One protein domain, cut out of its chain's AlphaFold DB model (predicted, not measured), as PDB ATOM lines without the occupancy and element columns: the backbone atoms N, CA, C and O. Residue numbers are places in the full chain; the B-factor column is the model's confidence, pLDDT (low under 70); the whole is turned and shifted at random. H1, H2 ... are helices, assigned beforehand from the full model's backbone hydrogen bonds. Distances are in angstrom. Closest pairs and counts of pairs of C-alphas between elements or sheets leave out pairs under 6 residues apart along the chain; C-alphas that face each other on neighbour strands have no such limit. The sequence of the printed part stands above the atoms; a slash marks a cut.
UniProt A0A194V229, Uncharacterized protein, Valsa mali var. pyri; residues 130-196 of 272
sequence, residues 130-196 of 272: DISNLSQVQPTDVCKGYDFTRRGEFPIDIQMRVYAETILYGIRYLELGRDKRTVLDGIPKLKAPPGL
ATOM      1  N   ASP A 130      25.811 -30.165  36.891       45.19
ATOM      2  CA  ASP A 130      25.477 -30.286  35.479       45.19
ATOM      3  C   ASP A 130      25.571 -28.893  34.830       45.19
ATOM      4  O   ASP A 130      24.832 -27.969  35.192       45.19
ATOM      5  N   ILE A 131      26.502 -28.738  33.885       42.72
ATOM      6  CA  ILE A 131      26.759 -27.492  33.145       42.72
ATOM      7  C   ILE A 131      25.494 -26.949  32.477       42.72
ATOM      8  O   ILE A 131      25.317 -25.729  32.383       42.72
ATOM      9  N   SER A 132      24.580 -27.831  32.061       50.00
ATOM     10  CA  SER A 132      23.326 -27.408  31.441       50.00
ATOM     11  C   SER A 132      22.483 -26.542  32.388       50.00
ATOM     12  O   SER A 132      21.879 -25.562  31.948       50.00
ATOM     13  N   ASN A 133      22.551 -26.799  33.699       50.41
ATOM     14  CA  ASN A 133      21.876 -26.005  34.725       50.41
ATOM     15  C   ASN A 133      22.667 -24.749  35.131       50.41
ATOM     16  O   ASN A 133      22.063 -23.751  35.516       50.41
ATOM     17  N   LEU A 134      23.999 -24.748  35.001       53.06
ATOM     18  CA  LEU A 134      24.852 -23.588  35.310       53.06
ATOM     19  C   LEU A 134      24.580 -22.387  34.401       53.06
ATOM     20  O   LEU A 134      24.676 -21.251  34.852       53.06
ATOM     21  N   SER A 135      24.188 -22.624  33.147       55.62
ATOM     22  CA  SER A 135      23.837 -21.547  32.212       55.62
ATOM     23  C   SER A 135      22.599 -20.737  32.634       55.62
ATOM     24  O   SER A 135      22.437 -19.597  32.201       55.62
ATOM     25  N   GLN A 136      21.740 -21.298  33.497       64.88
ATOM     26  CA  GLN A 136      20.533 -20.638  34.012       64.88
ATOM     27  C   GLN A 136      20.727 -20.007  35.397       64.88
ATOM     28  O   GLN A 136      19.933 -19.158  35.804       64.88
ATOM     29  N   VAL A 137      21.761 -20.418  36.135       65.12
ATOM     30  CA  VAL A 137      22.037 -19.924  37.485       65.12
ATOM     31  C   VAL A 137      22.927 -18.693  37.380       65.12
ATOM     32  O   VAL A 137      23.991 -18.736  36.765       65.12
ATOM     33  N   GLN A 138      22.517 -17.580  37.995       72.06
ATOM     34  CA  GLN A 138      23.384 -16.407  38.031       72.06
ATOM     35  C   GLN A 138      24.693 -16.762  38.753       72.06
ATOM     36  O   GLN A 138      24.646 -17.356  39.833       72.06
ATOM     37  N   PRO A 139      25.868 -16.375  38.227       66.25
ATOM     38  CA  PRO A 139      27.161 -16.713  38.828       66.25
ATOM     39  C   PRO A 139      27.289 -16.316  40.310       66.25
ATOM     40  O   PRO A 139      28.018 -16.940  41.079       66.25
ATOM     41  N   THR A 140      26.547 -15.291  40.738       68.81
ATOM     42  CA  THR A 140      26.465 -14.850  42.137       68.81
ATOM     43  C   THR A 140      25.747 -15.837  43.056       68.81
ATOM     44  O   THR A 140      26.079 -15.902  44.239       68.81
ATOM     45  N   ASP A 141      24.794 -16.612  42.536       76.56
ATOM     46  CA  ASP A 141      24.037 -17.590  43.319       76.56
ATOM     47  C   ASP A 141      24.855 -18.855  43.589       76.56
ATOM     48  O   ASP A 141      24.745 -19.427  44.675       76.56
ATOM     49  N   VAL A 142      25.742 -19.240  42.662       68.38
ATOM     50  CA  VAL A 142      26.647 -20.395  42.821       68.38
ATOM     51  C   VAL A 142      27.561 -20.221  44.038       68.38
ATOM     52  O   VAL A 142      27.839 -21.176  44.758       68.38
ATOM     53  N   CYS A 143      27.989 -18.987  44.312       72.38
ATOM     54  CA  CYS A 143      28.889 -18.679  45.426       72.38
ATOM     55  C   CYS A 143      28.156 -18.239  46.706       72.38
ATOM     56  O   CYS A 143      28.787 -17.790  47.668       72.38
ATOM     57  N   LYS A 144      26.825 -18.352  46.757       78.38
ATOM     58  CA  LYS A 144      26.045 -17.958  47.932       78.38
ATOM     59  C   LYS A 144      26.362 -18.876  49.116       78.38
ATOM     60  O   LYS A 144      26.158 -20.081  49.056       78.38
ATOM     61  N   GLY A 145      26.829 -18.291  50.218       75.94
ATOM     62  CA  GLY A 145      27.238 -19.043  51.414       75.94
ATOM     63  C   GLY A 145      28.709 -19.465  51.423       75.94
ATOM     64  O   GLY A 145      29.145 -20.095  52.385       75.94
ATOM     65  N   TYR A 146      29.479 -19.071  50.410       75.69
ATOM     66  CA  TYR A 146      30.927 -19.227  50.380       75.69
ATOM     67  C   TYR A 146      31.612 -17.910  50.754       75.69
ATOM     68  O   TYR A 146      31.115 -16.823  50.461       75.69
ATOM     69  N   ASP A 147      32.753 -18.021  51.422       79.38
ATOM     70  CA  ASP A 147      33.647 -16.924  51.762       79.38
ATOM     71  C   ASP A 147      34.870 -16.989  50.840       79.38
ATOM     72  O   ASP A 147      35.516 -18.036  50.721       79.38
ATOM     73  N   PHE A 148      35.151 -15.892  50.141       81.19
ATOM     74  CA  PHE A 148      36.310 -15.751  49.263       81.19
ATOM     75  C   PHE A 148      36.702 -14.291  49.118       81.19
ATOM     76  O   PHE A 148      35.875 -13.380  49.193       81.19
ATOM     77  N   THR A 149      37.987 -14.071  48.859       81.12
ATOM     78  CA  THR A 149      38.501 -12.723  48.629       81.12
ATOM     79  C   THR A 149      38.280 -12.348  47.166       81.12
ATOM     80  O   THR A 149      38.938 -12.881  46.270       81.12
ATOM     81  N   ARG A 150      37.359 -11.416  46.894       80.81
ATOM     82  CA  ARG A 150      37.224 -10.844  45.549       80.81
ATOM     83  C   ARG A 150      38.379  -9.872  45.302       80.81
ATOM     84  O   ARG A 150      38.548  -8.901  46.039       80.81
ATOM     85  N   ARG A 151      39.186 -10.134  44.274       77.62
ATOM     86  CA  ARG A 151      40.286  -9.248  43.880       77.62
ATOM     87  C   ARG A 151      39.777  -8.290  42.801       77.62
ATOM     88  O   ARG A 151      39.724  -8.675  41.646       77.62
ATOM     89  N   GLY A 152      39.390  -7.071  43.174       84.75
ATOM     90  CA  GLY A 152      38.872  -6.065  42.232       84.75
ATOM     91  C   GLY A 152      37.395  -6.250  41.849       84.75
ATOM     92  O   GLY A 152      36.669  -7.007  42.488       84.75
ATOM     93  N   GLU A 153      36.943  -5.537  40.814       88.38
ATOM     94  CA  GLU A 153      35.545  -5.542  40.333       88.38
ATOM     95  C   GLU A 153      35.305  -6.516  39.168       88.38
ATOM     96  O   GLU A 153      34.356  -6.366  38.402       88.38
ATOM     97  N   PHE A 154      36.150  -7.538  39.017       83.69
ATOM     98  CA  PHE A 154      35.971  -8.502  37.936       83.69
ATOM     99  C   PHE A 154      34.703  -9.348  38.134       83.69
ATOM    100  O   PHE A 154      34.390  -9.753  39.266       83.69
ATOM    101  N   PRO A 155      33.997  -9.672  37.035       84.12
ATOM    102  CA  PRO A 155      32.997 -10.728  37.019       84.12
ATOM    103  C   PRO A 155      33.553 -12.027  37.619       84.12
ATOM    104  O   PRO A 155      34.711 -12.399  37.409       84.12
ATOM    105  N   ILE A 156      32.732 -12.701  38.425       79.62
ATOM    106  CA  ILE A 156      33.166 -13.851  39.232       79.62
ATOM    107  C   ILE A 156      33.608 -15.039  38.372       79.62
ATOM    108  O   ILE A 156      34.543 -15.744  38.731       79.62
ATOM    109  N   ASP A 157      32.984 -15.230  37.217       77.06
ATOM    110  CA  ASP A 157      33.328 -16.239  36.218       77.06
ATOM    111  C   ASP A 157      34.743 -16.030  35.660       77.06
ATOM    112  O   ASP A 157      35.528 -16.981  35.589       77.06
ATOM    113  N   ILE A 158      35.105 -14.780  35.354       81.31
ATOM    114  CA  ILE A 158      36.455 -14.417  34.905       81.31
ATOM    115  C   ILE A 158      37.456 -14.676  36.032       81.31
ATOM    116  O   ILE A 158      38.489 -15.307  35.805       81.31
ATOM    117  N   GLN A 159      37.133 -14.267  37.262       82.06
ATOM    118  CA  GLN A 159      37.998 -14.496  38.420       82.06
ATOM    119  C   GLN A 159      38.262 -15.997  38.650       82.06
ATOM    120  O   GLN A 159      39.408 -16.399  38.858       82.06
ATOM    121  N   MET A 160      37.226 -16.840  38.566       77.56
ATOM    122  CA  MET A 160      37.371 -18.291  38.725       77.56
ATOM    123  C   MET A 160      38.173 -18.920  37.588       77.56
ATOM    124  O   MET A 160      38.988 -19.806  37.845       77.56
ATOM    125  N   ARG A 161      38.006 -18.442  36.347       79.81
ATOM    126  CA  ARG A 161      38.823 -18.893  35.212       79.81
ATOM    127  C   ARG A 161      40.300 -18.575  35.434       79.81
ATOM    128  O   ARG A 161      41.133 -19.462  35.267       79.81
ATOM    129  N   VAL A 162      40.613 -17.365  35.902       82.06
ATOM    130  CA  VAL A 162      41.989 -16.962  36.234       82.06
ATOM    131  C   VAL A 162      42.566 -17.841  37.345       82.06
ATOM    132  O   VAL A 162      43.705 -18.297  37.233       82.06
ATOM    133  N   TYR A 163      41.804 -18.142  38.402       81.56
ATOM    134  CA  TYR A 163      42.281 -19.055  39.447       81.56
ATOM    135  C   TYR A 163      42.500 -20.472  38.929       81.56
ATOM    136  O   TYR A 163      43.537 -21.054  39.232       81.56
ATOM    137  N   ALA A 164      41.585 -21.011  38.124       78.12
ATOM    138  CA  ALA A 164      41.737 -22.334  37.529       78.12
ATOM    139  C   ALA A 164      42.994 -22.414  36.650       78.12
ATOM    140  O   ALA A 164      43.796 -23.337  36.802       78.12
ATOM    141  N   GLU A 165      43.220 -21.415  35.794       80.50
ATOM    142  CA  GLU A 165      44.442 -21.318  34.995       80.50
ATOM    143  C   GLU A 165      45.684 -21.198  35.875       80.50
ATOM    144  O   GLU A 165      46.671 -21.883  35.621       80.50
ATOM    145  N   THR A 166      45.627 -20.414  36.954       80.81
ATOM    146  CA  THR A 166      46.758 -20.272  37.881       80.81
ATOM    147  C   THR A 166      47.061 -21.583  38.613       80.81
ATOM    148  O   THR A 166      48.230 -21.922  38.784       80.81
ATOM    149  N   ILE A 167      46.041 -22.357  39.006       79.50
ATOM    150  CA  ILE A 167      46.211 -23.694  39.600       79.50
ATOM    151  C   ILE A 167      46.859 -24.631  38.582       79.50
ATOM    152  O   ILE A 167      47.869 -25.261  38.886       79.50
ATOM    153  N   LEU A 168      46.318 -24.698  37.362       78.19
ATOM    154  CA  LEU A 168      46.861 -25.537  36.291       78.19
ATOM    155  C   LEU A 168      48.303 -25.155  35.948       78.19
ATOM    156  O   LEU A 168      49.142 -26.024  35.712       78.19
ATOM    157  N   TYR A 169      48.600 -23.859  35.944       80.25
ATOM    158  CA  TYR A 169      49.934 -23.341  35.703       80.25
ATOM    159  C   TYR A 169      50.885 -23.672  36.860       80.25
ATOM    160  O   TYR A 169      51.987 -24.147  36.609       80.25
ATOM    161  N   GLY A 170      50.443 -23.531  38.113       77.81
ATOM    162  CA  GLY A 170      51.204 -23.929  39.301       77.81
ATOM    163  C   GLY A 170      51.469 -25.436  39.371       77.81
ATOM    164  O   GLY A 170      52.549 -25.844  39.780       77.81
ATOM    165  N   ILE A 171      50.538 -26.269  38.894       74.19
ATOM    166  CA  ILE A 171      50.742 -27.722  38.751       74.19
ATOM    167  C   ILE A 171      51.828 -28.018  37.707       74.19
ATOM    168  O   ILE A 171      52.641 -28.919  37.902       74.19
ATOM    169  N   ARG A 172      51.860 -27.268  36.596       74.38
ATOM    170  CA  ARG A 172      52.891 -27.418  35.552       74.38
ATOM    171  C   ARG A 172      54.252 -26.872  35.990       74.38
ATOM    172  O   ARG A 172      55.273 -27.432  35.601       74.38
ATOM    173  N   TYR A 173      54.260 -25.810  36.791       83.12
ATOM    174  CA  TYR A 173      55.452 -25.083  37.220       83.12
ATOM    175  C   TYR A 173      55.422 -24.854  38.734       83.12
ATOM    176  O   TYR A 173      55.123 -23.762  39.221       83.12
ATOM    177  N   LEU A 174      55.764 -25.906  39.479       74.94
ATOM    178  CA  LEU A 174      55.654 -25.953  40.944       74.94
ATOM    179  C   LEU A 174      56.451 -24.852  41.664       74.94
ATOM    180  O   LEU A 174      56.089 -24.452  42.769       74.94
ATOM    181  N   GLU A 175      57.512 -24.334  41.046       79.56
ATOM    182  CA  GLU A 175      58.345 -23.282  41.637       79.56
ATOM    183  C   GLU A 175      57.665 -21.904  41.654       79.56
ATOM    184  O   GLU A 175      57.953 -21.092  42.528       79.56
ATOM    185  N   LEU A 176      56.712 -21.646  40.750       72.88
ATOM    186  CA  LEU A 176      56.080 -20.327  40.594       72.88
ATOM    187  C   LEU A 176      54.939 -20.067  41.594       72.88
ATOM    188  O   LEU A 176      54.512 -18.922  41.764       72.88
ATOM    189  N   GLY A 177      54.448 -21.114  42.263       65.94
ATOM    190  CA  GLY A 177      53.337 -21.046  43.221       65.94
ATOM    191  C   GLY A 177      53.707 -21.403  44.661       65.94
ATOM    192  O   GLY A 177      52.832 -21.386  45.528       65.94
ATOM    193  N   ARG A 178      54.974 -21.739  44.931       63.75
ATOM    194  CA  ARG A 178      55.414 -22.146  46.268       63.75
ATOM    195  C   ARG A 178      55.234 -20.980  47.247       63.75
ATOM    196  O   ARG A 178      55.489 -19.828  46.908       63.75
ATOM    197  N   ASP A 179      54.677 -21.275  48.418       73.94
ATOM    198  CA  ASP A 179      54.403 -20.334  49.520       73.94
ATOM    199  C   ASP A 179      53.365 -19.226  49.255       73.94
ATOM    200  O   ASP A 179      52.971 -18.503  50.176       73.94
ATOM    201  N   LYS A 180      52.815 -19.129  48.038       76.12
ATOM    202  CA  LYS A 180      51.743 -18.177  47.717       76.12
ATOM    203  C   LYS A 180      50.371 -18.817  47.916       76.12
ATOM    204  O   LYS A 180      49.957 -19.710  47.186       76.12
ATOM    205  N   ARG A 181      49.611 -18.297  48.885       78.62
ATOM    206  CA  ARG A 181      48.213 -18.705  49.149       78.62
ATOM    207  C   ARG A 181      47.168 -17.866  48.416       78.62
ATOM    208  O   ARG A 181      45.982 -18.139  48.534       78.62
ATOM    209  N   THR A 182      47.593 -16.900  47.606       78.94
ATOM    210  CA  THR A 182      46.712 -15.944  46.912       78.94
ATOM    211  C   THR A 182      45.628 -16.610  46.066       78.94
ATOM    212  O   THR A 182      44.502 -16.124  46.020       78.94
ATOM    213  N   VAL A 183      45.956 -17.727  45.416       79.75
ATOM    214  CA  VAL A 183      44.999 -18.523  44.638       79.75
ATOM    215  C   VAL A 183      44.036 -19.253  45.570       79.75
ATOM    216  O   VAL A 183      42.828 -19.174  45.391       79.75
ATOM    217  N   LEU A 184      44.561 -19.896  46.616       76.44
ATOM    218  CA  LEU A 184      43.764 -20.639  47.597       76.44
ATOM    219  C   LEU A 184      42.809 -19.746  48.398       76.44
ATOM    220  O   LEU A 184      41.771 -20.224  48.850       76.44
ATOM    221  N   ASP A 185      43.144 -18.476  48.604       80.44
ATOM    222  CA  ASP A 185      42.290 -17.492  49.287       80.44
ATOM    223  C   ASP A 185      41.209 -16.899  48.370       80.44
ATOM    224  O   ASP A 185      40.228 -16.313  48.842       80.44
ATOM    225  N   GLY A 186      41.386 -17.070  47.061       76.19
ATOM    226  CA  GLY A 186      40.425 -16.706  46.032       76.19
ATOM    227  C   GLY A 186      39.389 -17.785  45.716       76.19
ATOM    228  O   GLY A 186      38.327 -17.468  45.187       76.19
ATOM    229  N   ILE A 187      39.676 -19.046  46.059       80.25
ATOM    230  CA  ILE A 187      38.740 -20.160  45.880       80.25
ATOM    231  C   ILE A 187      37.594 -20.020  46.902       80.25
ATOM    232  O   ILE A 187      37.876 -19.914  48.101       80.25
ATOM    233  N   PRO A 188      36.318 -20.054  46.468       74.06
ATOM    234  CA  PRO A 188      35.149 -20.074  47.345       74.06
ATOM    235  C   PRO A 188      35.251 -21.192  48.374       74.06
ATOM    236  O   PRO A 188      35.278 -22.365  48.019       74.06
ATOM    237  N   LYS A 189      35.282 -20.837  49.663       75.81
ATOM    238  CA  LYS A 189      35.265 -21.799  50.773       75.81
ATOM    239  C   LYS A 189      33.919 -21.727  51.465       75.81
ATOM    240  O   LYS A 189      33.496 -20.639  51.835       75.81
ATOM    241  N   LEU A 190      33.254 -22.860  51.681       69.19
ATOM    242  CA  LEU A 190      31.973 -22.861  52.385       69.19
ATOM    243  C   LEU A 190      32.125 -22.166  53.748       69.19
ATOM    244  O   LEU A 190      33.055 -22.464  54.512       69.19
ATOM    245  N   LYS A 191      31.244 -21.205  54.039       68.81
ATOM    246  CA  LYS A 191      31.271 -20.475  55.303       68.81
ATOM    247  C   LYS A 191      30.966 -21.461  56.423       68.81
ATOM    248  O   LYS A 191      29.914 -22.097  56.425       68.81
ATOM    249  N   ALA A 192      31.883 -21.584  57.382       62.09
ATOM    250  CA  ALA A 192      31.638 -22.412  58.553       62.09
ATOM    251  C   ALA A 192      30.348 -21.931  59.247       62.09
ATOM    252  O   ALA A 192      30.163 -20.715  59.402       62.09
ATOM    253  N   PRO A 193      29.443 -22.841  59.652       62.41
ATOM    254  CA  PRO A 193      28.245 -22.448  60.372       62.41
ATOM    255  C   PRO A 193      28.636 -21.666  61.640       62.41
ATOM    256  O   PRO A 193      29.639 -21.994  62.289       62.41
ATOM    257  N   PRO A 194      27.887 -20.608  61.996       64.75
ATOM    258  CA  PRO A 194      28.215 -19.775  63.146       64.75
ATOM    259  C   PRO A 194      28.282 -20.630  64.420       64.75
ATOM    260  O   PRO A 194      27.332 -21.334  64.749       64.75
ATOM    261  N   GLY A 195      29.415 -20.570  65.127       64.75
ATOM    262  CA  GLY A 195      29.666 -21.333  66.358       64.75
ATOM    263  C   GLY A 195      30.691 -22.466  66.231       64.75
ATOM    264  O   GLY A 195      31.150 -22.963  67.258       64.75
ATOM    265  N   LEU A 196      31.114 -22.835  65.015       57.81
ATOM    266  CA  LEU A 196      32.214 -23.782  64.810       57.81
ATOM    267  C   LEU A 196      33.542 -23.032  64.632       57.81
ATOM    268  O   LEU A 196      33.731 -22.300  63.661       57.81
TER     269      LEU A 196
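What this domain is: This is residues 130 to 196 of the 272 residues of an uncharacterized protein of Valsa mali var. pyri (UniProt A0A194V229). This is a loose model with little regular structure: one long helix, H3, with the unnamed stretch after it folding back along its length, and two short helices, H1 and H2, before its first end. A short antiparallel pairing joins residues 146 to 147 with 189 to 190. The printed part has 67 residues, 25 of them in the named helices H1, H2 and H3, in that order, with no named strand; the class is all helix. The radius of gyration of the C-alphas is 13.9 A, and the spans are 37 by 36 by 25 A.

Where its parts are: H1 is residues 131 to 134, 4.9 A long, from C-alpha 131 at (26.759, -27.492, 33.145). H2 is residues 139 to 142, 5.5 A. H3 is residues 156 to 172, 24.2 A, ending at C-alpha 172 at (52.891, -27.418, 35.552).

How they stand to each other: H3 only just touches H2, with 3 pairs of C-alphas within 8 A, through residues 156 to 157 alone; the closest C-alphas, of Pro 139 and Ile 156, are 6.7 A apart. H1 and H3 are apart. In H3 every O i to N i+4 pair is within hydrogen-bond range; H1 and H2 are too short for one.

The domain as a whole: The farthest C-alphas, of Tyr 173 and Gly 195, are 39.1 A apart. The printed part has no cut. The link H2 to H3 is long. Mean pLDDT of the printed part is 73.3; residues 130 to 137 and 190 to 196 are among those under 70.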